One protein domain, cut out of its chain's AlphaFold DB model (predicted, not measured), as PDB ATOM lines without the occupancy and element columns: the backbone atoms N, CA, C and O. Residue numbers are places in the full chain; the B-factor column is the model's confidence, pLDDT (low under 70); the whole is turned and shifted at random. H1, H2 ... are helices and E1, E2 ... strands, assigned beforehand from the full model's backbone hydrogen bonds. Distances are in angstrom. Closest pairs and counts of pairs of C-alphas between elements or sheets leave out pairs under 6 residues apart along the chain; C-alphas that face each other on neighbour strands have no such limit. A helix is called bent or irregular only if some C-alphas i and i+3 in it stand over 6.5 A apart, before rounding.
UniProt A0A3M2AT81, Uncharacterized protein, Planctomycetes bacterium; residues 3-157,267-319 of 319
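Overview. This is residues 3 to 157 and 267 to 319 of the 319 residues of an uncharacterized protein of Planctomycetes bacterium (UniProt A0A3M2AT81). Helix H1 lies in the middle between two small sheets: it covers E1 and E2 of the parallel sheet E1 E2 E5, with H4 over E5 on the same face, while its residues 16 to 21 pack on E6 of the mixed sheet E6 E7 E8, which H7 partly covers. To one side, the antiparallel hairpin E3 E4 and helices H2, H3 and H6 make a lobe. The printed part has 208 residues, with seven named helices and eight named strands in the order E1 H1 E2 E3 E4 H2 H3 H4 E5 E6 H5 H6 H7 E7 E8. It is mixed, helices and strands, and compact, with a radius of gyration of the C-alphas of 16.4 A and spans of 46 by 46 by 30 A.

Arrangement. Start with E1, residues 3 to 7, H1, residues 16 to 32, and E2, residues 37 to 43: a strand-helix-strand unit, two parallel neighbours with a helix between, its crossover right-handed. N 5 and O 39 are 2.9 A apart. H1 runs along these strands at a height over the sheet of 7.9 A. Hairpin E3, residues 53 to 57, and E4, residues 63 to 67, has N 56 and O 64 at 2.9 A. H2, residues 76 to 89, and H3, residues 96 to 103, touch as a helical hairpin, closest at C-alphas 87 and 97, 6.0 A. H4, residues 111 to 123, is over E5, residues 128 to 133, E2's other parallel neighbour; N 131 and O 40 are 2.9 A apart. E6, residues 151 to 155, has N 155 at 2.8 A from O 310 of its parallel neighbour E7, residues 307 to 311. H5, residues 272 to 275, touches H1, closest at C-alphas 273 and 16, 4.4 A. H6, residues 278 to 285, touches H3 at a shallow tilt of 26 degrees, opposite ways, closest at C-alphas 283 and 96, 4.6 A. H7, residues 289 to 302, is irregular, C-alphas 290 and 293 being 8.1 A apart; its residues 295 to 300 touch H1, closest at C-alphas 300 and 27, 4.6 A. E8, residues 316 to 318, forms a hairpin with E7, N 318 and O 309 at 2.8 A. Every O i to N i+4 pair is within hydrogen-bond range in H1, H2, H3, H4 and H6; H7 has 4 of 10, beside 8 of 11 O i to N i+3 pairs, and H5 is too short for such a pair.

Along the chain. Find C-alpha 3 at (-40.403, 88.448, -3.270), where E1 begins. H1 runs 24.3 A from C-alpha 16 at (-47.472, 105.168, 1.085); H7 measures 20.6 A, H2 19.9 A and E2 18.3 A. E8 ends at C-alpha 318, (-49.707, 108.121, -16.411).

Size, cuts and confidence. The C-alphas of Asp 35 and Gln 60, the two farthest apart, are 47.3 A apart. Residues 158 to 266 are not printed, and C-alphas 157 and 267 are 17.9 A apart across this cut. The link from E5 to E6, residues 134 to 150, is long. Mean pLDDT of the printed part is 93.1; residue 319 is under 70.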
ATOM      1  N   ILE A   3     -40.587  87.010  -3.097       97.12
ATOM      2  CA  ILE A   3     -40.403  88.448  -3.270       97.12
ATOM      3  C   ILE A   3     -40.796  89.097  -1.947       97.12
ATOM      4  O   ILE A   3     -41.975  89.175  -1.605       97.12
ATOM      5  N   LEU A   4     -39.793  89.467  -1.158       97.31
ATOM      6  CA  LEU A   4     -39.950  89.860   0.234       97.31
ATOM      7  C   LEU A   4     -39.787  91.366   0.384       97.31
ATOM      8  O   LEU A   4     -38.687  91.904   0.259       97.31
ATOM      9  N   PHE A   5     -40.870  92.036   0.750       97.25
ATOM     10  CA  PHE A   5     -40.830  93.420   1.183       97.25
ATOM     11  C   PHE A   5     -40.849  93.473   2.714       97.25
ATOM     12  O   PHE A   5     -41.841  93.130   3.353       97.25
ATOM     13  N   ARG A   6     -39.719  93.855   3.318       96.50
ATOM     14  CA  ARG A   6     -39.545  93.945   4.776       96.50
ATOM     15  C   ARG A   6     -39.712  95.390   5.235       96.50
ATOM     16  O   ARG A   6     -39.030  96.273   4.714       96.50
ATOM     17  N   HIS A   7     -40.552  95.625   6.238       96.00
ATOM     18  CA  HIS A   7     -40.780  96.960   6.784       96.00
ATOM     19  C   HIS A   7     -41.153  96.933   8.272       96.00
ATOM     20  O   HIS A   7     -41.584  95.911   8.796       96.00
ATOM     21  N   ALA A   8     -40.987  98.066   8.954       95.31
ATOM     22  CA  ALA A   8     -41.470  98.261  10.317       95.31
ATOM     23  C   ALA A   8     -43.004  98.264  10.379       95.31
ATOM     24  O   ALA A   8     -43.633  98.836   9.481       95.31
ATOM     25  N   PRO A   9     -43.615  97.726  11.445       95.06
ATOM     26  CA  PRO A   9     -45.030  97.926  11.635       95.06
ATOM     27  C   PRO A   9     -45.348  99.407  11.898       95.06
ATOM     28  O   PRO A   9     -44.637 100.084  12.644       95.06
ATOM     29  N   SER A  10     -46.387  99.921  11.251       95.25
ATOM     30  CA  SER A  10     -46.796 101.313  11.188       95.25
ATOM     31  C   SER A  10     -48.286 101.515  11.486       95.25
ATOM     32  O   SER A  10     -49.159 100.717  11.147       95.25
ATOM     33  N   LEU A  11     -48.605 102.658  12.087       95.00
ATOM     34  CA  LEU A  11     -49.975 103.040  12.403       95.00
ATOM     35  C   LEU A  11     -50.802 103.278  11.129       95.00
ATOM     36  O   LEU A  11     -50.401 104.055  10.262       95.00
ATOM     37  N   ALA A  12     -51.986 102.660  11.056       95.44
ATOM     38  CA  ALA A  12     -52.967 102.843   9.980       95.44
ATOM     39  C   ALA A  12     -52.411 102.597   8.563       95.44
ATOM     40  O   ALA A  12     -52.670 103.367   7.635       95.44
ATOM     41  N   GLY A  13     -51.596 101.548   8.412       94.38
ATOM     42  CA  GLY A  13     -50.947 101.190   7.145       94.38
ATOM     43  C   GLY A  13     -49.733 102.056   6.796       94.38
ATOM     44  O   GLY A  13     -49.103 101.836   5.765       94.38
ATOM     45  N   GLY A  14     -49.374 103.023   7.646       95.50
ATOM     46  CA  GLY A  14     -48.098 103.721   7.565       95.50
ATOM     47  C   GLY A  14     -47.905 104.592   6.320       95.50
ATOM     48  O   GLY A  14     -48.878 105.122   5.769       95.50
ATOM     49  N   PRO A  15     -46.642 104.815   5.906       96.81
ATOM     50  CA  PRO A  15     -46.317 105.608   4.725       96.81
ATOM     51  C   PRO A  15     -46.790 104.920   3.440       96.81
ATOM     52  O   PRO A  15     -46.813 103.696   3.348       96.81
ATOM     53  N   LEU A  16     -47.083 105.699   2.400       96.75
ATOM     54  CA  LEU A  16     -47.472 105.168   1.085       96.75
ATOM     55  C   LEU A  16     -46.424 104.232   0.466       96.75
ATOM     56  O   LEU A  16     -46.780 103.350  -0.314       96.75
ATOM     57  N   ARG A  17     -45.149 104.353   0.857       96.56
ATOM     58  CA  ARG A  17     -44.089 103.391   0.520       96.56
ATOM     59  C   ARG A  17     -44.491 101.955   0.862       96.56
ATOM     60  O   ARG A  17     -44.087 101.042   0.148       96.56
ATOM     61  N   LEU A  18     -45.269 101.755   1.924       96.81
ATOM     62  CA  LEU A  18     -45.709 100.439   2.368       96.81
ATOM     63  C   LEU A  18     -46.658  99.792   1.355       96.81
ATOM     64  O   LEU A  18     -46.404  98.682   0.891       96.81
ATOM     65  N   LEU A  19     -47.680 100.545   0.935       97.69
ATOM     66  CA  LEU A  19     -48.593 100.151  -0.138       97.69
ATOM     67  C   LEU A  19     -47.829  99.888  -1.437       97.69
ATOM     68  O   LEU A  19     -47.982  98.833  -2.047       97.69
ATOM     69  N   ASN A  20     -46.978 100.833  -1.828       97.50
ATOM     70  CA  ASN A  20     -46.173 100.766  -3.042       97.50
ATOM     71  C   ASN A  20     -45.286  99.512  -3.069       97.50
ATOM     72  O   ASN A  20     -45.234  98.811  -4.074       97.50
ATOM     73  N   GLY A  21     -44.629  99.185  -1.952       97.38
ATOM     74  CA  GLY A  21     -43.817  97.976  -1.823       97.38
ATOM     75  C   GLY A  21     -44.632  96.688  -1.916       97.38
ATOM     76  O   GLY A  21     -44.187  95.738  -2.558       97.38
ATOM     77  N   CYS A  22     -45.842  96.662  -1.348       97.94
ATOM     78  CA  CYS A  22     -46.746  95.518  -1.477       97.94
ATOM     79  C   CYS A  22     -47.225  95.331  -2.924       97.94
ATOM     80  O   CYS A  22     -47.178  94.217  -3.447       97.94
ATOM     81  N   LEU A  23     -47.636  96.413  -3.593       97.56
ATOM     82  CA  LEU A  23     -48.050  96.381  -4.999       97.56
ATOM     83  C   LEU A  23     -46.893  95.965  -5.915       97.56
ATOM     84  O   LEU A  23     -47.093  95.135  -6.801       97.56
ATOM     85  N   ALA A  24     -45.680  96.460  -5.662       97.12
ATOM     86  CA  ALA A  24     -44.479  96.058  -6.384       97.12
ATOM     87  C   ALA A  24     -44.136  94.574  -6.177       97.12
ATOM     88  O   ALA A  24     -43.826  93.879  -7.142       97.12
ATOM     89  N   ALA A  25     -44.236  94.061  -4.945       97.56
ATOM     90  CA  ALA A  25     -44.013  92.644  -4.656       97.56
ATOM     91  C   ALA A  25     -45.025  91.742  -5.377       97.56
ATOM     92  O   ALA A  25     -44.635  90.736  -5.970       97.56
ATOM     93  N   LEU A  26     -46.308  92.120  -5.374       97.56
ATOM     94  CA  LEU A  26     -47.369  91.403  -6.089       97.56
ATOM     95  C   LEU A  26     -47.169  91.443  -7.604       97.56
ATOM     96  O   LEU A  26     -47.286  90.416  -8.273       97.56
ATOM     97  N   ALA A  27     -46.846  92.615  -8.145       96.69
ATOM     98  CA  ALA A  27     -46.561  92.798  -9.559       96.69
ATOM     99  C   ALA A  27     -45.352  91.966 -10.005       96.69
ATOM    100  O   ALA A  27     -45.405  91.314 -11.048       96.69
ATOM    101  N   GLU A  28     -44.292  91.929  -9.196       96.62
ATOM    102  CA  GLU A  28     -43.092  91.149  -9.491       96.62
ATOM    103  C   GLU A  28     -43.354  89.645  -9.399       96.62
ATOM    104  O   GLU A  28     -42.953  88.893 -10.287       96.62
ATOM    105  N   ALA A  29     -44.087  89.197  -8.376       96.19
ATOM    106  CA  ALA A  29     -44.503  87.804  -8.267       96.19
ATOM    107  C   ALA A  29     -45.329  87.374  -9.495       96.19
ATOM    108  O   ALA A  29     -45.032  86.352 -10.114       96.19
ATOM    109  N   ARG A  30     -46.286  88.206  -9.937       95.00
ATOM    110  CA  ARG A  30     -47.054  87.955 -11.171       95.00
ATOM    111  C   ARG A  30     -46.181  87.957 -12.424       95.00
ATOM    112  O   ARG A  30     -46.388  87.109 -13.290       95.00
ATOM    113  N   ARG A  31     -45.194  88.856 -12.524       94.06
ATOM    114  CA  ARG A  31     -44.241  88.911 -13.649       94.06
ATOM    115  C   ARG A  31     -43.412  87.632 -13.760       94.06
ATOM    116  O   ARG A  31     -43.129  87.194 -14.873       94.06
ATOM    117  N   ARG A  32     -43.042  87.032 -12.626       92.62
ATOM    118  CA  ARG A  32     -42.232  85.803 -12.566       92.62
ATOM    119  C   ARG A  32     -43.044  84.505 -12.663       92.62
ATOM    120  O   ARG A  32     -42.467  83.468 -12.976       92.62
ATOM    121  N   GLY A  33     -44.359  84.556 -12.457       88.94
ATOM    122  CA  GLY A  33     -45.257  83.406 -12.595       88.94
ATOM    123  C   GLY A  33     -45.397  82.557 -11.323       88.94
ATOM    124  O   GLY A  33     -44.983  82.958 -10.241       88.94
ATOM    125  N   GLY A  34     -46.017  81.377 -11.459       78.38
ATOM    126  CA  GLY A  34     -46.600  80.586 -10.358       78.38
ATOM    127  C   GLY A  34     -45.659  80.066  -9.262       78.38
ATOM    128  O   GLY A  34     -46.148  79.558  -8.260       78.38
ATOM    129  N   ASP A  35     -44.343  80.222  -9.414       85.44
ATOM    130  CA  ASP A  35     -43.354  79.829  -8.403       85.44
ATOM    131  C   ASP A  35     -42.919  80.996  -7.499       85.44
ATOM    132  O   ASP A  35     -42.115  80.800  -6.580       85.44
ATOM    133  N   ALA A  36     -43.384  82.222  -7.765       93.94
ATOM    134  CA  ALA A  36     -43.044  83.411  -6.993       93.94
ATOM    135  C   ALA A  36     -44.181  83.824  -6.046       93.94
ATOM    136  O   ALA A  36     -45.328  83.972  -6.454       93.94
ATOM    137  N   GLU A  37     -43.844  84.064  -4.780       96.12
ATOM    138  CA  GLU A  37     -44.783  84.502  -3.742       96.12
ATOM    139  C   GLU A  37     -44.436  85.918  -3.288       96.12
ATOM    140  O   GLU A  37     -43.283  86.201  -2.951       96.12
ATOM    141  N   ALA A  38     -45.434  86.802  -3.257       97.81
ATOM    142  CA  ALA A  38     -45.299  88.140  -2.697       97.81
ATOM    143  C   ALA A  38     -45.506  88.088  -1.181       97.81
ATOM    144  O   ALA A  38     -46.565  87.668  -0.710       97.81
ATOM    145  N   VAL A  39     -44.504  88.529  -0.423       98.25
ATOM    146  CA  VAL A  39     -44.525  88.494   1.041       98.25
ATOM    147  C   VAL A  39     -44.228  89.875   1.613       98.25
ATOM    148  O   VAL A  39     -43.172  90.449   1.348       98.25
ATOM    149  N   LEU A  40     -45.131  90.381   2.451       98.44
ATOM    150  CA  LEU A  40     -44.874  91.489   3.365       98.44
ATOM    151  C   LEU A  40     -44.398  90.917   4.702       98.44
ATOM    152  O   LEU A  40     -45.119  90.157   5.348       98.44
ATOM    153  N   LEU A  41     -43.202  91.305   5.134       98.12
ATOM    154  CA  LEU A  41     -42.700  91.018   6.476       98.12
ATOM    155  C   LEU A  41     -42.742  92.286   7.323       98.12
ATOM    156  O   LEU A  41     -41.949  93.205   7.103       98.12
ATOM    157  N   LEU A  42     -43.631  92.297   8.315       97.88
ATOM    158  CA  LEU A  42     -43.693  93.330   9.342       97.88
ATOM    159  C   LEU A  42     -42.727  92.979  10.474       97.88
ATOM    160  O   LEU A  42     -42.886  91.955  11.137       97.88
ATOM    161  N   ASP A  43     -41.717  93.816  10.680       96.69
ATOM    162  CA  ASP A  43     -40.593  93.546  11.572       96.69
ATOM    163  C   ASP A  43     -40.421  94.641  12.628       96.69
ATOM    164  O   ASP A  43     -40.021  95.769  12.326       96.69
ATOM    165  N   GLU A  44     -40.701  94.304  13.886       94.94
ATOM    166  CA  GLU A  44     -40.590  95.238  15.008       94.94
ATOM    167  C   GLU A  44     -39.147  95.681  15.295       94.94
ATOM    168  O   GLU A  44     -38.957  96.736  15.900       94.94
ATOM    169  N   GLU A  45     -38.122  94.954  14.831       93.88
ATOM    170  CA  GLU A  45     -36.724  95.400  14.958       93.88
ATOM    171  C   GLU A  45     -36.451  96.688  14.162       93.88
ATOM    172  O   GLU A  45     -35.503  97.416  14.459       93.88
ATOM    173  N   LEU A  46     -37.281  96.986  13.155       94.12
ATOM    174  CA  LEU A  46     -37.167  98.186  12.324       94.12
ATOM    175  C   LEU A  46     -37.965  99.380  12.865       94.12
ATOM    176  O   LEU A  46     -37.914 100.459  12.266       94.12
ATOM    177  N   LEU A  47     -38.701  99.196  13.965       92.94
ATOM    178  CA  LEU A  47     -39.631 100.186  14.490       92.94
ATOM    179  C   LEU A  47     -38.918 101.480  14.895       92.94
ATOM    180  O   LEU A  47     -38.014 101.501  15.731       92.94
ATOM    181  N   ARG A  48     -39.381 102.594  14.334       92.25
ATOM    182  CA  ARG A  48     -38.913 103.948  14.631       92.25
ATOM    183  C   ARG A  48     -40.047 104.787  15.222       92.25
ATOM    184  O   ARG A  48     -41.224 104.508  15.004       92.25
ATOM    185  N   PRO A  49     -39.729 105.903  15.907       90.44
ATOM    186  CA  PRO A  49     -40.751 106.806  16.439       90.44
ATOM    187  C   PRO A  49     -41.711 107.383  15.387       90.44
ATOM    188  O   PRO A  49     -42.783 107.865  15.746       90.44
ATOM    189  N   LEU A  50     -41.319 107.400  14.108       90.00
ATOM    190  CA  LEU A  50     -42.163 107.886  13.016       90.00
ATOM    191  C   LEU A  50     -43.272 106.892  12.650       90.00
ATOM    192  O   LEU A  50     -44.365 107.338  12.327       90.00
ATOM    193  N   ASP A  51     -43.021 105.587  12.767       93.25
ATOM    194  CA  ASP A  51     -43.974 104.538  12.374       93.25
ATOM    195  C   ASP A  51     -45.208 104.520  13.298       93.25
ATOM    196  O   ASP A  51     -46.285 104.061  12.935       93.25
ATOM    197  N   ARG A  52     -45.094 105.129  14.485       92.62
ATOM    198  CA  ARG A  52     -46.195 105.339  15.439       92.62
ATOM    199  C   ARG A  52     -46.995 106.620  15.190       92.62
ATOM    200  O   ARG A  52     -47.752 107.041  16.062       92.62
ATOM    201  N   LYS A  53     -46.794 107.298  14.058       95.38
ATOM    202  CA  LYS A  53     -47.470 108.561  13.736       95.38
ATOM    203  C   LYS A  53     -48.351 108.399  12.508       95.38
ATOM    204  O   LYS A  53     -47.940 107.788  11.529       95.38
ATOM    205  N   LEU A  54     -49.526 109.025  12.533       95.81
ATOM    206  CA  LEU A  54     -50.314 109.221  11.321       95.81
ATOM    207  C   LEU A  54     -49.655 110.297  10.466       95.81
ATOM    208  O   LEU A  54     -49.378 111.394  10.959       95.81
ATOM    209  N   LEU A  55     -49.422 109.983   9.196       96.31
ATOM    210  CA  LEU A  55     -48.825 110.881   8.214       96.31
ATOM    211  C   LEU A  55     -49.936 111.462   7.334       96.31
ATOM    212  O   LEU A  55     -50.503 110.761   6.496       96.31
ATOM    213  N   LEU A  56     -50.259 112.733   7.550       95.88
ATOM    214  CA  LEU A  56     -51.380 113.435   6.928       95.88
ATOM    215  C   LEU A  56     -50.895 114.690   6.193       95.88
ATOM    216  O   LEU A  56     -49.727 115.071   6.274       95.88
ATOM    217  N   ILE A  57     -51.821 115.365   5.522       92.69
ATOM    218  CA  ILE A  57     -51.635 116.711   4.982       92.69
ATOM    219  C   ILE A  57     -52.818 117.577   5.419       92.69
ATOM    220  O   ILE A  57     -53.953 117.103   5.407       92.69
ATOM    221  N   ASP A  58     -52.552 118.810   5.845       90.19
ATOM    222  CA  ASP A  58     -53.596 119.733   6.296       90.19
ATOM    223  C   ASP A  58     -54.272 120.505   5.152       90.19
ATOM    224  O   ASP A  58     -53.873 120.440   3.985       90.19
ATOM    225  N   ALA A  59     -55.309 121.274   5.491       81.88
ATOM    226  CA  ALA A  59     -56.039 122.128   4.551       81.88
ATOM    227  C   ALA A  59     -55.159 123.175   3.835       81.88
ATOM    228  O   ALA A  59     -55.528 123.670   2.768       81.88
ATOM    229  N   GLN A  60     -54.006 123.532   4.404       81.06
ATOM    230  CA  GLN A  60     -53.038 124.471   3.837       81.06
ATOM    231  C   GLN A  60     -51.927 123.768   3.040       81.06
ATOM    232  O   GLN A  60     -51.034 124.444   2.508       81.06
ATOM    233  N   GLY A  61     -51.983 122.440   2.945       84.25
ATOM    234  CA  GLY A  61     -50.993 121.618   2.280       84.25
ATOM    235  C   GLY A  61     -49.787 121.260   3.139       84.25
ATOM    236  O   GLY A  61     -48.824 120.747   2.600       84.25
ATOM    237  N   ASN A  62     -49.737 121.546   4.436       88.81
ATOM    238  CA  ASN A  62     -48.579 121.148   5.234       88.81
ATOM    239  C   ASN A  62     -48.663 119.663   5.592       88.81
ATOM    240  O   ASN A  62     -49.717 119.216   6.044       88.81
ATOM    241  N   PRO A  63     -47.559 118.908   5.492       91.25
ATOM    242  CA  PRO A  63     -47.491 117.582   6.084       91.25
ATOM    243  C   PRO A  63     -47.658 117.668   7.603       91.25
ATOM    244  O   PRO A  63     -46.921 118.388   8.284       91.25
ATOM    245  N   VAL A  64     -48.615 116.918   8.136       94.06
ATOM    246  CA  VAL A  64     -48.926 116.851   9.566       94.06
ATOM    247  C   VAL A  64     -48.643 115.447  10.069       94.06
ATOM    248  O   VAL A  64     -48.918 114.454   9.400       94.06
ATOM    249  N   ARG A  65     -48.069 115.363  11.270       95.56
ATOM    250  CA  ARG A  65     -47.765 114.097  11.933       95.56
ATOM    251  C   ARG A  65     -48.488 114.047  13.264       95.56
ATOM    252  O   ARG A  65     -48.088 114.755  14.187       95.56
ATOM    253  N   LEU A  66     -49.519 113.215  13.368       95.50
ATOM    254  CA  LEU A  66     -50.251 113.049  14.622       95.50
ATOM    255  C   LEU A  66     -49.681 111.861  15.402       95.50
ATOM    256  O   LEU A  66     -49.544 110.778  14.827       95.50
ATOM    257  N   PRO A  67     -49.298 112.043  16.676       94.00
ATOM    258  CA  PRO A  67     -48.741 110.961  17.471       94.00
ATOM    259  C   PRO A  67     -49.821 109.936  17.831       94.00
ATOM    260  O   PRO A  67     -50.897 110.295  18.304       94.00
ATOM    261  N   GLY A  68     -49.506 108.660  17.630       90.88
ATOM    262  CA  GLY A  68     -50.207 107.557  18.269       90.88
ATOM    263  C   GLY A  68     -49.717 107.315  19.706       90.88
ATOM    264  O   GLY A  68     -48.843 108.030  20.205       90.88
ATOM    265  N   PRO A  69     -50.265 106.297  20.383       88.12
ATOM    266  CA  PRO A  69     -49.916 105.934  21.748       88.12
ATOM    267  C   PRO A  69     -48.478 105.414  21.835       88.12
ATOM    268  O   PRO A  69     -47.986 104.720  20.943       88.12
ATOM    269  N   GLU A  70     -47.800 105.709  22.946       84.00
ATOM    270  CA  GLU A  70     -46.392 105.338  23.144       84.00
ATOM    271  C   GLU A  70     -46.168 103.824  23.146       84.00
ATOM    272  O   GLU A  70     -45.159 103.349  22.633       84.00
ATOM    273  N   ASN A  71     -47.114 103.054  23.682       82.38
ATOM    274  CA  ASN A  71     -47.084 101.590  23.678       82.38
ATOM    275  C   ASN A  71     -47.701 100.980  22.401       82.38
ATOM    276  O   ASN A  71     -47.818  99.762  22.308       82.38
ATOM    277  N   GLY A  72     -48.135 101.809  21.445       80.94
ATOM    278  CA  GLY A  72     -48.818 101.391  20.220       80.94
ATOM    279  C   GLY A  72     -50.282 100.961  20.403       80.94
ATOM    280  O   GLY A  72     -50.984 100.809  19.406       80.94
ATOM    281  N   ARG A  73     -50.777 100.821  21.640       91.12
ATOM    282  CA  ARG A  73     -52.143 100.367  21.924       91.12
ATOM    283  C   ARG A  73     -53.040 101.528  22.310       91.12
ATOM    284  O   ARG A  73     -52.719 102.308  23.204       91.12
ATOM    285  N   PHE A  74     -54.196 101.607  21.669       89.62
ATOM    286  CA  PHE A  74     -55.201 102.609  21.996       89.62
ATOM    287  C   PHE A  74     -56.167 102.097  23.057       89.62
ATOM    288  O   PHE A  74     -56.605 100.951  22.993       89.62
ATOM    289  N   ASP A  75     -56.572 102.960  23.979       94.00
ATOM    290  CA  ASP A  75     -57.866 102.824  24.638       94.00
ATOM    291  C   ASP A  75     -58.966 103.461  23.766       94.00
ATOM    292  O   ASP A  75     -58.698 104.124  22.757       94.00
ATOM    293  N   SER A  76     -60.235 103.253  24.127       94.56
ATOM    294  CA  SER A  76     -61.356 103.774  23.333       94.56
ATOM    295  C   SER A  76     -61.342 105.303  23.238       94.56
ATOM    296  O   SER A  76     -61.648 105.855  22.182       94.56
ATOM    297  N   ALA A  77     -60.957 105.988  24.321       95.25
ATOM    298  CA  ALA A  77     -60.888 107.446  24.365       95.25
ATOM    299  C   ALA A  77     -59.750 107.991  23.488       95.25
ATOM    300  O   ALA A  77     -59.971 108.902  22.694       95.25
ATOM    301  N   GLY A  78     -58.554 107.409  23.578       94.44
ATOM    302  CA  GLY A  78     -57.388 107.783  22.788       94.44
ATOM    303  C   GLY A  78     -57.574 107.506  21.301       94.44
ATOM    304  O   GLY A  78     -57.200 108.343  20.480       94.44
ATOM    305  N   ARG A  79     -58.217 106.386  20.933       96.12
ATOM    306  CA  ARG A  79     -58.578 106.117  19.530       96.12
ATOM    307  C   ARG A  79     -59.525 107.189  18.998       96.12
ATOM    308  O   ARG A  79     -59.266 107.747  17.936       96.12
ATOM    309  N   ALA A  80     -60.596 107.493  19.733       96.12
ATOM    310  CA  ALA A  80     -61.571 108.507  19.331       96.12
ATOM    311  C   ALA A  80     -60.941 109.906  19.227       96.12
ATOM    312  O   ALA A  80     -61.212 110.631  18.272       96.12
ATOM    313  N   ALA A  81     -60.058 110.264  20.165       95.62
ATOM    314  CA  ALA A  81     -59.337 111.531  20.147       95.62
ATOM    315  C   ALA A  81     -58.410 111.652  18.929       95.62
ATOM    316  O   ALA A  81     -58.408 112.689  18.268       95.62
ATOM    317  N   LEU A  82     -57.656 110.596  18.598       96.00
ATOM    318  CA  LEU A  82     -56.809 110.598  17.406       96.00
ATOM    319  C   LEU A  82     -57.642 110.647  16.121       96.00
ATOM    320  O   LEU A  82     -57.277 111.372  15.199       96.00
ATOM    321  N   ALA A  83     -58.757 109.913  16.065       96.62
ATOM    322  CA  ALA A  83     -59.650 109.927  14.914       96.62
ATOM    323  C   ALA A  83     -60.220 111.333  14.660       96.62
ATOM    324  O   ALA A  83     -60.129 111.839  13.543       96.62
ATOM    325  N   ALA A  84     -60.725 111.995  15.707       95.00
ATOM    326  CA  ALA A  84     -61.202 113.373  15.625       95.00
ATOM    327  C   ALA A  84     -60.085 114.335  15.190       95.00
ATOM    328  O   ALA A  84     -60.266 115.097  14.246       95.00
ATOM    329  N   ALA A  85     -58.898 114.237  15.800       95.19
ATOM    330  CA  ALA A  85     -57.755 115.073  15.437       95.19
ATOM    331  C   ALA A  85     -57.305 114.868  13.979       95.19
ATOM    332  O   ALA A  85     -56.903 115.826  13.323       95.19
ATOM    333  N   ALA A  86     -57.368 113.638  13.460       95.50
ATOM    334  CA  ALA A  86     -57.034 113.339  12.071       95.50
ATOM    335  C   ALA A  86     -58.037 113.964  11.094       95.50
ATOM    336  O   ALA A  86     -57.622 114.571  10.106       95.50
ATOM    337  N   VAL A  87     -59.336 113.853  11.386       94.38
ATOM    338  CA  VAL A  87     -60.401 114.460  10.573       94.38
ATOM    339  C   VAL A  87     -60.314 115.987  10.601       94.38
ATOM    340  O   VAL A  87     -60.397 116.607   9.545       94.38
ATOM    341  N   ASP A  88     -60.075 116.584  11.770       92.62
ATOM    342  CA  ASP A  88     -59.956 118.039  11.928       92.62
ATOM    343  C   ASP A  88     -58.694 118.609  11.264       92.62
ATOM    344  O   ASP A  88     -58.697 119.746  10.787       92.62
ATOM    345  N   ALA A  89     -57.599 117.844  11.240       91.44
ATOM    346  CA  ALA A  89     -56.350 118.280  10.625       91.44
ATOM    347  C   ALA A  89     -56.433 118.302   9.092       91.44
ATOM    348  O   ALA A  89     -55.858 119.191   8.464       91.44
ATOM    349  N   MET A  90     -57.108 117.323   8.487       91.88
ATOM    350  CA  MET A  90     -57.168 117.163   7.034       91.88
ATOM    351  C   MET A  90     -58.120 118.166   6.356       91.88
ATOM    352  O   MET A  90     -59.052 118.680   6.975       91.88
ATOM    353  N   PRO A  91     -57.939 118.443   5.048       87.00
ATOM    354  CA  PRO A  91     -58.967 119.108   4.260       87.00
ATOM    355  C   PRO A  91     -60.305 118.354   4.370       87.00
ATOM    356  O   PRO A  91     -60.306 117.125   4.294       87.00
ATOM    357  N   PRO A  92     -61.449 119.055   4.464       84.00
ATOM    358  CA  PRO A  92     -62.739 118.392   4.580       84.00
ATOM    359  C   PRO A  92     -63.055 117.595   3.304       84.00
ATOM    360  O   PRO A  92     -63.143 118.150   2.197       84.00
ATOM    361  N   THR A  93     -63.235 116.288   3.472       86.25
ATOM    362  CA  THR A  93     -63.737 115.349   2.461       86.25
ATOM    363  C   THR A  93     -64.838 114.487   3.075       86.25
ATOM    364  O   THR A  93     -64.929 114.373   4.300       86.25
ATOM    365  N   ALA A  94     -65.722 113.929   2.245       86.25
ATOM    366  CA  ALA A  94     -66.815 113.089   2.740       86.25
ATOM    367  C   ALA A  94     -66.286 111.746   3.274       86.25
ATOM    368  O   ALA A  94     -66.892 111.122   4.141       86.25
ATOM    369  N   GLU A  95     -65.125 111.337   2.773       88.19
ATOM    370  CA  GLU A  95     -64.494 110.046   2.990       88.19
ATOM    371  C   GLU A  95     -63.608 110.035   4.245       88.19
ATOM    372  O   GLU A  95     -63.418 108.977   4.842       88.19
ATOM    373  N   ALA A  96     -63.086 111.192   4.679       91.56
ATOM    374  CA  ALA A  96     -62.062 111.281   5.723       91.56
ATOM    375  C   ALA A  96     -62.426 110.534   7.013       91.56
ATOM    376  O   ALA A  96     -61.625 109.744   7.505       91.56
ATOM    377  N   ALA A  97     -63.632 110.745   7.547       94.31
ATOM    378  CA  ALA A  97     -64.052 110.107   8.793       94.31
ATOM    379  C   ALA A  97     -64.147 108.578   8.665       94.31
ATOM    380  O   ALA A  97     -63.654 107.861   9.532       94.31
ATOM    381  N   ALA A  98     -64.724 108.083   7.566       95.25
ATOM    382  CA  ALA A  98     -64.869 106.650   7.321       95.25
ATOM    383  C   ALA A  98     -63.511 105.971   7.083       95.25
ATOM    384  O   ALA A  98     -63.255 104.898   7.621       95.25
ATOM    385  N   VAL A  99     -62.614 106.615   6.329       96.50
ATOM    386  CA  VAL A  99     -61.253 106.117   6.075       96.50
ATOM    387  C   VAL A  99     -60.438 106.056   7.365       96.50
ATOM    388  O   VAL A  99     -59.775 105.054   7.627       96.50
ATOM    389  N   VAL A 100     -60.486 107.112   8.182       96.44
ATOM    390  CA  VAL A 100     -59.783 107.156   9.470       96.44
ATOM    391  C   VAL A 100     -60.303 106.066  10.404       96.44
ATOM    392  O   VAL A 100     -59.501 105.370  11.020       96.44
ATOM    393  N   ASP A 101     -61.622 105.887  10.490       95.19
ATOM    394  CA  ASP A 101     -62.208 104.851  11.338       95.19
ATOM    395  C   ASP A 101     -61.845 103.438  10.854       95.19
ATOM    396  O   ASP A 101     -61.475 102.598  11.671       95.19
ATOM    397  N   ARG A 102     -61.854 103.198   9.537       95.88
ATOM    398  CA  ARG A 102     -61.465 101.911   8.941       95.88
ATOM    399  C   ARG A 102     -60.002 101.559   9.202       95.88
ATOM    400  O   ARG A 102     -59.699 100.421   9.537       95.88
ATOM    401  N   LEU A 103     -59.090 102.509   8.999       97.06
ATOM    402  CA  LEU A 103     -57.651 102.231   9.034       97.06
ATOM    403  C   LEU A 103     -57.060 102.269  10.449       97.06
ATOM    404  O   LEU A 103     -55.988 101.706  10.675       97.06
ATOM    405  N   LEU A 104     -57.706 102.939  11.407       96.44
ATOM    406  CA  LEU A 104     -57.224 102.950  12.784       96.44
ATOM    407  C   LEU A 104     -57.481 101.605  13.479       96.44
ATOM    408  O   LEU A 104     -58.614 101.120  13.464       96.44
ATOM    409  N   PRO A 105     -56.478 101.051  14.186       95.31
ATOM    410  CA  PRO A 105     -56.634  99.788  14.894       95.31
ATOM    411  C   PRO A 105     -57.735  99.881  15.958       95.31
ATOM    412  O   PRO A 105     -57.987 100.943  16.540       95.31
ATOM    413  N   ALA A 106     -58.386  98.750  16.230       94.94
ATOM    414  CA  ALA A 106     -59.385  98.661  17.287       94.94
ATOM    415  C   ALA A 106     -58.762  98.949  18.673       94.94
ATOM    416  O   ALA A 106     -57.579  98.667  18.896       94.94
ATOM    417  N   PRO A 107     -59.535  99.484  19.638       95.31
ATOM    418  CA  PRO A 107     -59.049  99.671  21.001       95.31
ATOM    419  C   PRO A 107     -58.531  98.358  21.606       95.31
ATOM    420  O   PRO A 107     -59.182  97.321  21.518       95.31
ATOM    421  N   GLY A 108     -57.355  98.409  22.228       93.69
ATOM    422  CA  GLY A 108     -56.682  97.268  22.848       93.69
ATOM    423  C   GLY A 108     -55.940  96.338  21.884       93.69
ATOM    424  O   GLY A 108     -55.246  95.443  22.364       93.69
ATOM    425  N   ALA A 109     -56.042  96.540  20.566       93.88
ATOM    426  CA  ALA A 109     -55.375  95.687  19.590       93.88
ATOM    427  C   ALA A 109     -53.842  95.788  19.688       93.88
ATOM    428  O   ALA A 109     -53.282  96.867  19.904       93.88
ATOM    429  N   GLU A 110     -53.162  94.653  19.510       94.00
ATOM    430  CA  GLU A 110     -51.703  94.619  19.405       94.00
ATOM    431  C   GLU A 110     -51.253  95.274  18.093       94.00
ATOM    432  O   GLU A 110     -51.762  94.875  17.045       94.00
ATOM    433  N   PRO A 111     -50.282  96.209  18.095       92.31
ATOM    434  CA  PRO A 111     -49.933  96.988  16.901       92.31
ATOM    435  C   PRO A 111     -49.528  96.120  15.706       92.31
ATOM    436  O   PRO A 111     -50.094  96.251  14.623       92.31
ATOM    437  N   LEU A 112     -48.593  95.190  15.926       95.56
ATOM    438  CA  LEU A 112     -48.086  94.287  14.893       95.56
ATOM    439  C   LEU A 112     -49.187  93.379  14.332       95.56
ATOM    440  O   LEU A 112     -49.240  93.140  13.128       95.56
ATOM    441  N   ALA A 113     -50.071  92.870  15.195       95.88
ATOM    442  CA  ALA A 113     -51.160  91.997  14.767       95.88
ATOM    443  C   ALA A 113     -52.236  92.773  13.997       95.88
ATOM    444  O   ALA A 113     -52.690  92.297  12.960       95.88
ATOM    445  N   ALA A 114     -52.598  93.968  14.474       95.88
ATOM    446  CA  ALA A 114     -53.612  94.818  13.860       95.88
ATOM    447  C   ALA A 114     -53.208  95.259  12.450       95.88
ATOM    448  O   ALA A 114     -54.014  95.229  11.526       95.88
ATOM    449  N   GLU A 115     -51.947  95.636  12.255       96.56
ATOM    450  CA  GLU A 115     -51.468  95.987  10.923       96.56
ATOM    451  C   GLU A 115     -51.320  94.765  10.012       96.56
ATOM    452  O   GLU A 115     -51.612  94.845   8.818       96.56
ATOM    453  N   ALA A 116     -50.906  93.615  10.553       98.00
ATOM    454  CA  ALA A 116     -50.874  92.389   9.769       98.00
ATOM    455  C   ALA A 116     -52.272  91.998   9.271       98.00
ATOM    456  O   ALA A 116     -52.421  91.563   8.132       98.00
ATOM    457  N   GLU A 117     -53.291  92.153  10.116       98.00
ATOM    458  CA  GLU A 117     -54.695  91.955   9.753       98.00
ATOM    459  C   GLU A 117     -55.146  92.952   8.683       98.00
ATOM    460  O   GLU A 117     -55.680  92.521   7.663       98.00
ATOM    461  N   LEU A 118     -54.821  94.240   8.840       97.81
ATOM    462  CA  LEU A 118     -55.111  95.272   7.842       97.81
ATOM    463  C   LEU A 118     -54.564  94.900   6.455       97.81
ATOM    464  O   LEU A 118     -55.297  94.918   5.472       97.81
ATOM    465  N   TRP A 119     -53.284  94.531   6.348       98.19
ATOM    466  CA  TRP A 119     -52.700  94.182   5.046       98.19
ATOM    467  C   TRP A 119     -53.260  92.884   4.461       98.19
ATOM    468  O   TRP A 119     -53.373  92.768   3.238       98.19
ATOM    469  N   ARG A 120     -53.647  91.919   5.307       98.12
ATOM    470  CA  ARG A 120     -54.353  90.710   4.854       98.12
ATOM    471  C   ARG A 120     -55.740  91.039   4.317       98.12
ATOM    472  O   ARG A 120     -56.121  90.459   3.309       98.12
ATOM    473  N   GLU A 121     -56.467  91.956   4.949       97.31
ATOM    474  CA  GLU A 121     -57.763  92.422   4.449       97.31
ATOM    475  C   GLU A 121     -57.601  93.122   3.094       97.31
ATOM    476  O   GLU A 121     -58.285  92.772   2.136       97.31
ATOM    477  N   LEU A 122     -56.653  94.059   2.996       97.12
ATOM    478  CA  LEU A 122     -56.484  94.907   1.814       97.12
ATOM    479  C   LEU A 122     -55.941  94.165   0.584       97.12
ATOM    480  O   LEU A 122     -56.353  94.446  -0.537       97.12
ATOM    481  N   LEU A 123     -54.967  93.268   0.766       97.94
ATOM    482  CA  LEU A 123     -54.218  92.665  -0.350       97.94
ATOM    483  C   LEU A 123     -54.061  91.143  -0.246       97.94
ATOM    484  O   LEU A 123     -53.527  90.522  -1.170       97.94
ATOM    485  N   GLY A 124     -54.552  90.512   0.823       96.88
ATOM    486  CA  GLY A 124     -54.613  89.051   0.923       96.88
ATOM    487  C   GLY A 124     -55.380  88.402  -0.237       96.88
ATOM    488  O   GLY A 124     -54.841  87.470  -0.836       96.88
ATOM    489  N   PRO A 125     -56.562  88.917  -0.645       96.19
ATOM    490  CA  PRO A 125     -57.281  88.416  -1.824       96.19
ATOM    491  C   PRO A 125     -56.462  88.483  -3.122       96.19
ATOM    492  O   PRO A 125     -56.596  87.616  -3.984       96.19
ATOM    493  N   ALA A 126     -55.557  89.461  -3.231       95.31
ATOM    494  CA  ALA A 126     -54.686  89.637  -4.388       95.31
ATOM    495  C   ALA A 126     -53.468  88.689  -4.403       95.31
ATOM    496  O   ALA A 126     -52.731  88.667  -5.397       95.31
ATOM    497  N   GLY A 127     -53.262  87.918  -3.326       96.12
ATOM    498  CA  GLY A 127     -52.168  86.958  -3.161       96.12
ATOM    499  C   GLY A 127     -51.016  87.430  -2.269       96.12
ATOM    500  O   GLY A 127     -49.938  86.837  -2.329       96.12
ATOM    501  N   LEU A 128     -51.196  88.490  -1.467       97.94
ATOM    502  CA  LEU A 128     -50.162  88.956  -0.538       97.94
ATOM    503  C   LEU A 128     -50.124  88.081   0.717       97.94
ATOM    504  O   LEU A 128     -51.098  87.995   1.464       97.94
ATOM    505  N   TRP A 129     -48.960  87.508   1.004       97.81
ATOM    506  CA  TRP A 129     -48.705  86.828   2.269       97.81
ATOM    507  C   TRP A 129     -48.143  87.812   3.290       97.81
ATOM    508  O   TRP A 129     -47.184  88.524   3.003       97.81
ATOM    509  N   VAL A 130     -48.717  87.846   4.494       98.12
ATOM    510  CA  VAL A 130     -48.268  88.751   5.564       98.12
ATOM    511  C   VAL A 130     -47.687  87.956   6.724       98.12
ATOM    512  O   VAL A 130     -48.410  87.262   7.451       98.12
ATOM    513  N   GLU A 131     -46.381  88.110   6.912       97.44
ATOM    514  CA  GLU A 131     -45.610  87.551   8.015       97.44
ATOM    515  C   GLU A 131     -45.242  88.633   9.029       97.44
ATOM    516  O   GLU A 131     -45.046  89.802   8.698       97.44
ATOM    517  N   THR A 132     -45.125  88.229  10.289       97.00
ATOM    518  CA  THR A 132     -44.827  89.127  11.405       97.00
ATOM    519  C   THR A 132     -43.616  88.626  12.168       97.00
ATOM    520  O   THR A 132     -43.537  87.440  12.493       97.00
ATOM    521  N   ARG A 133     -42.712  89.535  12.517       95.88
ATOM    522  CA  ARG A 133     -41.540  89.263  13.340       95.88
ATOM    523  C   ARG A 133     -41.547  90.185  14.564       95.88
ATOM    524  O   ARG A 133     -41.295  91.381  14.413       95.88
ATOM    525  N   PRO A 134     -41.851  89.652  15.761       94.38
ATOM    526  CA  PRO A 134     -41.825  90.443  16.983       94.38
ATOM    527  C   PRO A 134     -40.389  90.784  17.392       94.38
ATOM    528  O   PRO A 134     -39.433  90.098  17.009       94.38
ATOM    529  N   ALA A 135     -40.238  91.823  18.210       90.56
ATOM    530  CA  ALA A 135     -38.939  92.257  18.702       90.56
ATOM    531  C   ALA A 135     -38.228  91.130  19.474       90.56
ATOM    532  O   ALA A 135     -38.796  90.507  20.372       90.56
ATOM    533  N   GLY A 136     -36.961  90.876  19.135       89.44
ATOM    534  CA  GLY A 136     -36.158  89.829  19.776       89.44
ATOM    535  C   GLY A 136     -36.433  88.408  19.273       89.44
ATOM    536  O   GLY A 136     -36.029  87.446  19.928       89.44
ATOM    537  N   ALA A 137     -37.102  88.252  18.125       89.44
ATOM    538  CA  ALA A 137     -37.280  86.953  17.485       89.44
ATOM    539  C   ALA A 137     -35.930  86.255  17.217       89.44
ATOM    540  O   ALA A 137     -34.969  86.853  16.731       89.44
ATOM    541  N   ALA A 138     -35.860  84.957  17.523       83.81
ATOM    542  CA  ALA A 138     -34.647  84.171  17.339       83.81
ATOM    543  C   ALA A 138     -34.371  83.883  15.852       83.81
ATOM    544  O   ALA A 138     -35.274  83.530  15.094       83.81
ATOM    545  N   GLY A 139     -33.098  83.970  15.457       83.88
ATOM    546  CA  GLY A 139     -32.634  83.662  14.101       83.88
ATOM    547  C   GLY A 139     -32.727  84.842  13.125       83.88
ATOM    548  O   GLY A 139     -33.364  85.850  13.430       83.88
ATOM    549  N   PRO A 140     -32.065  84.756  11.957       86.44
ATOM    550  CA  PRO A 140     -32.095  85.812  10.946       86.44
ATOM    551  C   PRO A 140     -33.506  86.000  10.353       86.44
ATOM    552  O   PRO A 140     -34.331  85.085  10.441       86.44
ATOM    553  N   PRO A 141     -33.809  87.165   9.748       86.88
ATOM    554  CA  PRO A 141     -35.051  87.349   9.003       86.88
ATOM    555  C   PRO A 141     -35.139  86.340   7.841       86.88
ATOM    556  O   PRO A 141     -34.099  85.909   7.330       86.88
ATOM    557  N   PRO A 142     -36.358  85.954   7.415       88.12
ATOM    558  CA  PRO A 142     -36.536  85.034   6.300       88.12
ATOM    559  C   PRO A 142     -35.852  85.578   5.043       88.12
ATOM    560  O   PRO A 142     -35.861  86.782   4.778       88.12
ATOM    561  N   ALA A 143     -35.250  84.679   4.267       89.38
ATOM    562  CA  ALA A 143     -34.621  85.041   3.009       89.38
ATOM    563  C   ALA A 143     -35.684  85.348   1.944       89.38
ATOM    564  O   ALA A 143     -36.698  84.656   1.827       89.38
ATOM    565  N   GLY A 144     -35.420  86.367   1.136       90.38
ATOM    566  CA  GLY A 144     -36.239  86.736  -0.007       90.38
ATOM    567  C   GLY A 144     -35.575  87.849  -0.799       90.38
ATOM    568  O   GLY A 144     -34.668  88.524  -0.307       90.38
ATOM    569  N   GLU A 145     -36.004  88.007  -2.041       92.81
ATOM    570  CA  GLU A 145     -35.513  89.062  -2.916       92.81
ATOM    571  C   GLU A 145     -36.390  90.307  -2.739       92.81
ATOM    572  O   GLU A 145     -37.616  90.180  -2.791       92.81
ATOM    573  N   PRO A 146     -35.818  91.500  -2.502       92.56
ATOM    574  CA  PRO A 146     -36.616  92.714  -2.430       92.56
ATOM    575  C   PRO A 146     -37.240  93.019  -3.800       92.56
ATOM    576  O   PRO A 146     -36.577  92.827  -4.822       92.56
ATOM    577  N   PRO A 147     -38.490  93.512  -3.857       92.12
ATOM    578  CA  PRO A 147     -39.078  93.917  -5.126       92.12
ATOM    579  C   PRO A 147     -38.354  95.148  -5.702       92.12
ATOM    580  O   PRO A 147     -37.892  95.997  -4.929       92.12
ATOM    581  N   PRO A 148     -38.305  95.306  -7.038       90.88
ATOM    582  CA  PRO A 148     -37.983  96.597  -7.637       90.88
ATOM    583  C   PRO A 148     -39.045  97.616  -7.204       90.88
ATOM    584  O   PRO A 148     -40.241  97.368  -7.346       90.88
ATOM    585  N   LEU A 149     -38.614  98.737  -6.625       93.25
ATOM    586  CA  LEU A 149     -39.513  99.728  -6.033       93.25
ATOM    587  C   LEU A 149     -39.320 101.097  -6.702       93.25
ATOM    588  O   LEU A 149     -38.470 101.866  -6.238       93.25
ATOM    589  N   PRO A 150     -40.094 101.416  -7.757       93.56
ATOM    590  CA  PRO A 150     -40.100 102.758  -8.329       93.56
ATOM    591  C   PRO A 150     -40.543 103.806  -7.303       93.56
ATOM    592  O   PRO A 150     -41.323 103.527  -6.387       93.56
ATOM    593  N   GLU A 151     -40.099 105.051  -7.479       94.38
ATOM    594  CA  GLU A 151     -40.705 106.189  -6.787       94.38
ATOM    595  C   GLU A 151     -42.117 106.416  -7.342       94.38
ATOM    596  O   GLU A 151     -42.265 106.840  -8.485       94.38
ATOM    597  N   ALA A 152     -43.159 106.147  -6.552       94.62
ATOM    598  CA  ALA A 152     -44.534 106.339  -7.005       94.62
ATOM    599  C   ALA A 152     -45.174 107.597  -6.411       94.62
ATOM    600  O   ALA A 152     -45.127 107.821  -5.196       94.62
ATOM    601  N   THR A 153     -45.833 108.372  -7.274       95.69
ATOM    602  CA  THR A 153     -46.649 109.525  -6.880       95.69
ATOM    603  C   THR A 153     -48.092 109.329  -7.318       95.69
ATOM    604  O   THR A 153     -48.383 109.200  -8.507       95.69
ATOM    605  N   TRP A 154     -49.002 109.356  -6.351       95.44
ATOM    606  CA  TRP A 154     -50.438 109.203  -6.524       95.44
ATOM    607  C   TRP A 154     -51.121 110.561  -6.726       95.44
ATOM    608  O   TRP A 154     -50.980 111.492  -5.925       95.44
ATOM    609  N   PHE A 155     -51.906 110.663  -7.794       94.44
ATOM    610  CA  PHE A 155     -52.706 111.823  -8.158       94.44
ATOM    611  C   PHE A 155     -54.177 111.537  -7.876       94.44
ATOM    612  O   PHE A 155     -54.748 110.598  -8.426       94.44
ATOM    613  N   GLY A 156     -54.802 112.371  -7.046       92.50
ATOM    614  CA  GLY A 156     -56.249 112.360  -6.886       92.50
ATOM    615  C   GLY A 156     -56.964 113.253  -7.902       92.50
ATOM    616  O   GLY A 156     -56.324 114.111  -8.521       92.50
ATOM    617  N   PRO A 157     -58.300 113.151  -8.014       88.25
ATOM    618  CA  PRO A 157     -59.094 113.959  -8.945       88.25
ATOM    619  C   PRO A 157     -58.841 115.465  -8.798       88.25
ATOM    620  O   PRO A 157     -58.583 116.160  -9.778       88.25
ATOM    621  N   PRO A 267     -44.335 116.367  -0.636       91.81
ATOM    622  CA  PRO A 267     -44.307 116.919   0.714       91.81
ATOM    623  C   PRO A 267     -42.874 117.292   1.109       91.81
ATOM    624  O   PRO A 267     -41.976 116.451   1.081       91.81
ATOM    625  N   LEU A 268     -42.660 118.556   1.485       89.44
ATOM    626  CA  LEU A 268     -41.340 119.128   1.794       89.44
ATOM    627  C   LEU A 268     -40.298 118.879   0.683       89.44
ATOM    628  O   LEU A 268     -39.135 118.614   0.976       89.44
ATOM    629  N   ASP A 269     -40.740 118.897  -0.578       88.00
ATOM    630  CA  ASP A 269     -39.950 118.586  -1.779       88.00
ATOM    631  C   ASP A 269     -39.367 117.147  -1.820       88.00
ATOM    632  O   ASP A 269     -38.639 116.771  -2.744       88.00
ATOM    633  N   GLY A 270     -39.749 116.287  -0.872       91.69
ATOM    634  CA  GLY A 270     -39.406 114.866  -0.839       91.69
ATOM    635  C   GLY A 270     -40.354 113.982  -1.663       91.69
ATOM    636  O   GLY A 270     -41.331 114.477  -2.235       91.69
ATOM    637  N   PRO A 271     -40.081 112.666  -1.740       93.56
ATOM    638  CA  PRO A 271     -40.996 111.697  -2.340       93.56
ATOM    639  C   PRO A 271     -42.328 111.638  -1.583       93.56
ATOM    640  O   PRO A 271     -42.349 111.549  -0.351       93.56
ATOM    641  N   GLN A 272     -43.447 111.610  -2.313       95.00
ATOM    642  CA  GLN A 272     -44.785 111.479  -1.719       95.00
ATOM    643  C   GLN A 272     -44.887 110.252  -0.812       95.00
ATOM    644  O   GLN A 272     -45.419 110.331   0.295       95.00
ATOM    645  N   GLN A 273     -44.308 109.143  -1.276       94.88
ATOM    646  CA  GLN A 273     -44.379 107.847  -0.618       94.88
ATOM    647  C   GLN A 273     -43.750 107.797   0.782       94.88
ATOM    648  O   GLN A 273     -44.065 106.895   1.550       94.88
ATOM    649  N   ASP A 274     -42.903 108.771   1.125       93.38
ATOM    650  CA  ASP A 274     -42.247 108.878   2.436       93.38
ATOM    651  C   ASP A 274     -42.875 109.941   3.341       93.38
ATOM    652  O   ASP A 274     -42.733 109.895   4.565       93.38
ATOM    653  N   GLY A 275     -43.529 110.938   2.744       92.69
ATOM    654  CA  GLY A 275     -44.081 112.075   3.472       92.69
ATOM    655  C   GLY A 275     -45.554 111.928   3.840       92.69
ATOM    656  O   GLY A 275     -45.979 112.561   4.806       92.69
ATOM    657  N   LEU A 276     -46.312 111.107   3.107       95.75
ATOM    658  CA  LEU A 276     -47.753 110.917   3.292       95.75
ATOM    659  C   LEU A 276     -48.102 109.453   3.560       95.75
ATOM    660  O   LEU A 276     -47.448 108.535   3.062       95.75
ATOM    661  N   GLY A 277     -49.147 109.250   4.360       96.88
ATOM    662  CA  GLY A 277     -49.621 107.930   4.752       96.88
ATOM    663  C   GLY A 277     -50.796 107.429   3.924       96.88
ATOM    664  O   GLY A 277     -51.434 108.189   3.190       96.88
ATOM    665  N   LEU A 278     -51.117 106.146   4.100       97.44
ATOM    666  CA  LEU A 278     -52.246 105.488   3.439       97.44
ATOM    667  C   LEU A 278     -53.577 106.215   3.696       97.44
ATOM    668  O   LEU A 278     -54.359 106.415   2.767       97.44
ATOM    669  N   VAL A 279     -53.787 106.693   4.928       96.94
ATOM    670  CA  VAL A 279     -54.959 107.500   5.313       96.94
ATOM    671  C   VAL A 279     -55.112 108.727   4.417       96.94
ATOM    672  O   VAL A 279     -56.205 108.984   3.924       96.94
ATOM    673  N   ALA A 280     -54.028 109.470   4.167       95.19
ATOM    674  CA  ALA A 280     -54.079 110.666   3.330       95.19
ATOM    675  C   ALA A 280     -54.431 110.321   1.876       95.19
ATOM    676  O   ALA A 280     -55.236 111.017   1.260       95.19
ATOM    677  N   ALA A 281     -53.885 109.228   1.337       95.12
ATOM    678  CA  ALA A 281     -54.197 108.813  -0.027       95.12
ATOM    679  C   ALA A 281     -55.652 108.369  -0.196       95.12
ATOM    680  O   ALA A 281     -56.319 108.804  -1.134       95.12
ATOM    681  N   ALA A 282     -56.170 107.565   0.730       95.62
ATOM    682  CA  ALA A 282     -57.562 107.136   0.698       95.62
ATOM    683  C   ALA A 282     -58.523 108.317   0.921       95.62
ATOM    684  O   ALA A 282     -59.434 108.530   0.126       95.62
ATOM    685  N   ALA A 283     -58.279 109.148   1.937       94.25
ATOM    686  CA  ALA A 283     -59.184 110.237   2.303       94.25
ATOM    687  C   ALA A 283     -59.167 111.426   1.331       94.25
ATOM    688  O   ALA A 283     -60.188 112.099   1.177       94.25
ATOM    689  N   LEU A 284     -58.016 111.736   0.719       91.62
ATOM    690  CA  LEU A 284     -57.830 112.972  -0.054       91.62
ATOM    691  C   LEU A 284     -57.581 112.729  -1.537       91.62
ATOM    692  O   LEU A 284     -57.937 113.581  -2.354       91.62
ATOM    693  N   PHE A 285     -56.950 111.608  -1.894       92.25
ATOM    694  CA  PHE A 285     -56.630 111.303  -3.291       92.25
ATOM    695  C   PHE A 285     -57.681 110.395  -3.931       92.25
ATOM    696  O   PHE A 285     -57.660 110.225  -5.146       92.25
ATOM    697  N   GLY A 286     -58.632 109.877  -3.148       90.75
ATOM    698  CA  GLY A 286     -59.664 108.970  -3.641       90.75
ATOM    699  C   GLY A 286     -59.097 107.601  -4.007       90.75
ATOM    700  O   GLY A 286     -59.565 106.984  -4.959       90.75
ATOM    701  N   LEU A 287     -58.053 107.161  -3.297       94.25
ATOM    702  CA  LEU A 287     -57.541 105.803  -3.422       94.25
ATOM    703  C   LEU A 287     -58.595 104.822  -2.891       94.25
ATOM    704  O   LEU A 287     -58.908 104.836  -1.699       94.25
ATOM    705  N   ASP A 288     -59.112 103.972  -3.771       94.06
ATOM    706  CA  ASP A 288     -60.103 102.959  -3.412       94.06
ATOM    707  C   ASP A 288     -59.420 101.733  -2.784       94.06
ATOM    708  O   ASP A 288     -58.770 100.931  -3.455       94.06
ATOM    709  N   LEU A 289     -59.549 101.602  -1.465       94.62
ATOM    710  CA  LEU A 289     -58.913 100.528  -0.705       94.62
ATOM    711  C   LEU A 289     -59.469  99.138  -1.043       94.62
ATOM    712  O   LEU A 289     -58.755  98.154  -0.866       94.62
ATOM    713  N   ASP A 290     -60.696  99.051  -1.560       93.50
ATOM    714  CA  ASP A 290     -61.344  97.775  -1.882       93.50
ATOM    715  C   ASP A 290     -60.968  97.261  -3.281       93.50
ATOM    716  O   ASP A 290     -61.275  96.125  -3.635       93.50
ATOM    717  N   ARG A 291     -60.286  98.089  -4.082       94.12
ATOM    718  CA  ARG A 291     -59.929  97.801  -5.482       94.12
ATOM    719  C   ARG A 291     -58.428  97.890  -5.751       94.12
ATOM    720  O   ARG A 291     -58.006  97.978  -6.901       94.12
ATOM    721  N   LEU A 292     -57.598  97.825  -4.708       94.62
ATOM    722  CA  LEU A 292     -56.136  97.937  -4.832       94.62
ATOM    723  C   LEU A 292     -55.520  96.895  -5.778       94.62
ATOM    724  O   LEU A 292     -54.493  97.163  -6.403       94.62
ATOM    725  N   GLU A 293     -56.141  95.724  -5.924       93.94
ATOM    726  CA  GLU A 293     -55.681  94.682  -6.847       93.94
ATOM    727  C   GLU A 293     -55.680  95.116  -8.322       93.94
ATOM    728  O   GLU A 293     -54.883  94.607  -9.118       93.94
ATOM    729  N   GLU A 294     -56.510  96.098  -8.680       94.44
ATOM    730  CA  GLU A 294     -56.576  96.672 -10.024       94.44
ATOM    731  C   GLU A 294     -55.340  97.508 -10.367       94.44
ATOM    732  O   GLU A 294     -55.039  97.712 -11.542       94.44
ATOM    733  N   ALA A 295     -54.568  97.941  -9.365       93.31
ATOM    734  CA  ALA A 295     -53.299  98.624  -9.585       93.31
ATOM    735  C   ALA A 295     -52.198  97.675 -10.071       93.31
ATOM    736  O   ALA A 295     -51.276  98.103 -10.765       93.31
ATOM    737  N   ILE A 296     -52.274  96.384  -9.732       94.81
ATOM    738  CA  ILE A 296     -51.170  95.434  -9.929       94.81
ATOM    739  C   ILE A 296     -50.719  95.334 -11.400       94.81
ATOM    740  O   ILE A 296     -49.510  95.359 -11.628       94.81
ATOM    741  N   PRO A 297     -51.607  95.270 -12.416       93.19
ATOM    742  CA  PRO A 297     -51.186  95.270 -13.820       93.19
ATOM    743  C   PRO A 297     -50.415  96.535 -14.222       93.19
ATOM    744  O   PRO A 297     -49.400  96.445 -14.913       93.19
ATOM    745  N   SER A 298     -50.860  97.707 -13.759       90.75
ATOM    746  CA  SER A 298     -50.180  98.980 -14.017       90.75
ATOM    747  C   SER A 298     -48.797  99.015 -13.363       90.75
ATOM    748  O   SER A 298     -47.832  99.449 -13.987       90.75
ATOM    749  N   TRP A 299     -48.683  98.498 -12.137       93.06
ATOM    750  CA  TRP A 299     -47.402  98.334 -11.452       93.06
ATOM    751  C   TRP A 299     -46.479  97.380 -12.208       93.06
ATOM    752  O   TRP A 299     -45.328  97.724 -12.448       93.06
ATOM    753  N   GLN A 300     -46.986  96.230 -12.660       92.88
ATOM    754  CA  GLN A 300     -46.220  95.235 -13.415       92.88
ATOM    755  C   GLN A 300     -45.604  95.811 -14.694       92.88
ATOM    756  O   GLN A 300     -44.450  95.516 -14.998       92.88
ATOM    757  N   ALA A 301     -46.344  96.653 -15.420       91.06
ATOM    758  CA  ALA A 301     -45.850  97.322 -16.622       91.06
ATOM    759  C   ALA A 301     -44.785  98.400 -16.338       91.06
ATOM    760  O   ALA A 301     -44.085  98.829 -17.255       91.06
ATOM    761  N   ALA A 302     -44.670  98.851 -15.086       91.94
ATOM    762  CA  ALA A 302     -43.864 100.000 -14.701       91.94
ATOM    763  C   ALA A 302     -42.752  99.684 -13.680       91.94
ATOM    764  O   ALA A 302     -42.046 100.597 -13.263       91.94
ATOM    765  N   LEU A 303     -42.554  98.410 -13.307       91.06
ATOM    766  CA  LEU A 303     -41.547  97.984 -12.319       91.06
ATOM    767  C   LEU A 303     -40.114  98.385 -12.680       91.06
ATOM    768  O   LEU A 303     -39.315  98.647 -11.787       91.06
ATOM    769  N   ASP A 304     -39.793  98.414 -13.973       90.69
ATOM    770  CA  ASP A 304     -38.446  98.726 -14.460       90.69
ATOM    771  C   ASP A 304     -38.213 100.243 -14.625       90.69
ATOM    772  O   ASP A 304     -37.157 100.663 -15.092       90.69
ATOM    773  N   GLN A 305     -39.202 101.075 -14.281       91.56
ATOM    774  CA  GLN A 305     -39.078 102.532 -14.314       91.56
ATOM    775  C   GLN A 305     -38.494 103.045 -12.994       91.56
ATOM    776  O   GLN A 305     -38.756 102.495 -11.931       91.56
ATOM    777  N   ASP A 306     -37.761 104.159 -13.035       89.94
ATOM    778  CA  ASP A 306     -37.268 104.801 -11.806       89.94
ATOM    779  C   ASP A 306     -38.397 105.497 -11.026       89.94
ATOM    780  O   ASP A 306     -38.365 105.602  -9.795       89.94
ATOM    781  N   ARG A 307     -39.408 105.998 -11.747       91.38
ATOM    782  CA  ARG A 307     -40.535 106.757 -11.202       91.38
ATOM    783  C   ARG A 307     -41.818 106.422 -11.949       91.38
ATOM    784  O   ARG A 307     -41.803 106.344 -13.171       91.38
ATOM    785  N   ILE A 308     -42.924 106.337 -11.212       93.12
ATOM    786  CA  ILE A 308     -44.264 106.125 -11.760       93.12
ATOM    787  C   ILE A 308     -45.244 107.186 -11.248       93.12
ATOM    788  O   ILE A 308     -45.213 107.596 -10.085       93.12
ATOM    789  N   LEU A 309     -46.134 107.638 -12.126       92.94
ATOM    790  CA  LEU A 309     -47.227 108.554 -11.799       92.94
ATOM    791  C   LEU A 309     -48.523 107.759 -11.846       92.94
ATOM    792  O   LEU A 309     -48.785 107.125 -12.859       92.94
ATOM    793  N   VAL A 310     -49.324 107.763 -10.783       92.12
ATOM    794  CA  VAL A 310     -50.512 106.902 -10.694       92.12
ATOM    795  C   VAL A 310     -51.757 107.736 -10.434       92.12
ATOM    796  O   VAL A 310     -51.833 108.458  -9.445       92.12
ATOM    797  N   GLU A 311     -52.760 107.621 -11.294       92.62
ATOM    798  CA  GLU A 311     -54.091 108.170 -11.044       92.62
ATOM    799  C   GLU A 311     -54.833 107.277 -10.042       92.62
ATOM    800  O   GLU A 311     -55.150 106.130 -10.354       92.62
ATOM    801  N   ALA A 312     -55.114 107.787  -8.842       88.00
ATOM    802  CA  ALA A 312     -55.611 106.986  -7.721       88.00
ATOM    803  C   ALA A 312     -56.996 106.368  -7.970       88.00
ATOM    804  O   ALA A 312     -57.204 105.206  -7.649       88.00
ATOM    805  N   ALA A 313     -57.916 107.114  -8.591       82.88
ATOM    806  CA  ALA A 313     -59.282 106.647  -8.843       82.88
ATOM    807  C   ALA A 313     -59.387 105.629  -9.996       82.88
ATOM    808  O   ALA A 313     -60.348 104.867 -10.067       82.88
ATOM    809  N   ALA A 314     -58.422 105.642 -10.920       82.12
ATOM    810  CA  ALA A 314     -58.413 104.785 -12.107       82.12
ATOM    811  C   ALA A 314     -57.330 103.697 -12.059       82.12
ATOM    812  O   ALA A 314     -57.230 102.904 -12.992       82.12
ATOM    813  N   PHE A 315     -56.479 103.708 -11.027       85.06
ATOM    814  CA  PHE A 315     -55.299 102.850 -10.889       85.06
ATOM    815  C   PHE A 315     -54.404 102.806 -12.137       85.06
ATOM    816  O   PHE A 315     -53.755 101.802 -12.446       85.06
ATOM    817  N   ARG A 316     -54.360 103.919 -12.874       82.25
ATOM    818  CA  ARG A 316     -53.685 104.022 -14.167       82.25
ATOM    819  C   ARG A 316     -52.335 104.704 -14.007       82.25
ATOM    820  O   ARG A 316     -52.272 105.816 -13.485       82.25
ATOM    821  N   VAL A 317     -51.277 104.067 -14.512       77.12
ATOM    822  CA  VAL A 317     -49.978 104.732 -14.667       77.12
ATOM    823  C   VAL A 317     -50.073 105.753 -15.800       77.12
ATOM    824  O   VAL A 317     -50.520 105.439 -16.904       77.12
ATOM    825  N   MET A 318     -49.700 106.988 -15.496       84.56
ATOM    826  CA  MET A 318     -49.707 108.121 -16.411       84.56
ATOM    827  C   MET A 318     -48.333 108.264 -17.067       84.56
ATOM    828  O   MET A 318     -47.315 107.943 -16.451       84.56
ATOM    829  N   ALA A 319     -48.335 108.732 -18.316       65.94
ATOM    830  CA  ALA A 319     -47.121 109.085 -19.050       65.94
ATOM    831  C   ALA A 319     -46.472 110.368 -18.508       65.94
ATOM    832  O   ALA A 319     -47.209 111.225 -17.962       65.94
TER     833      ALA A 319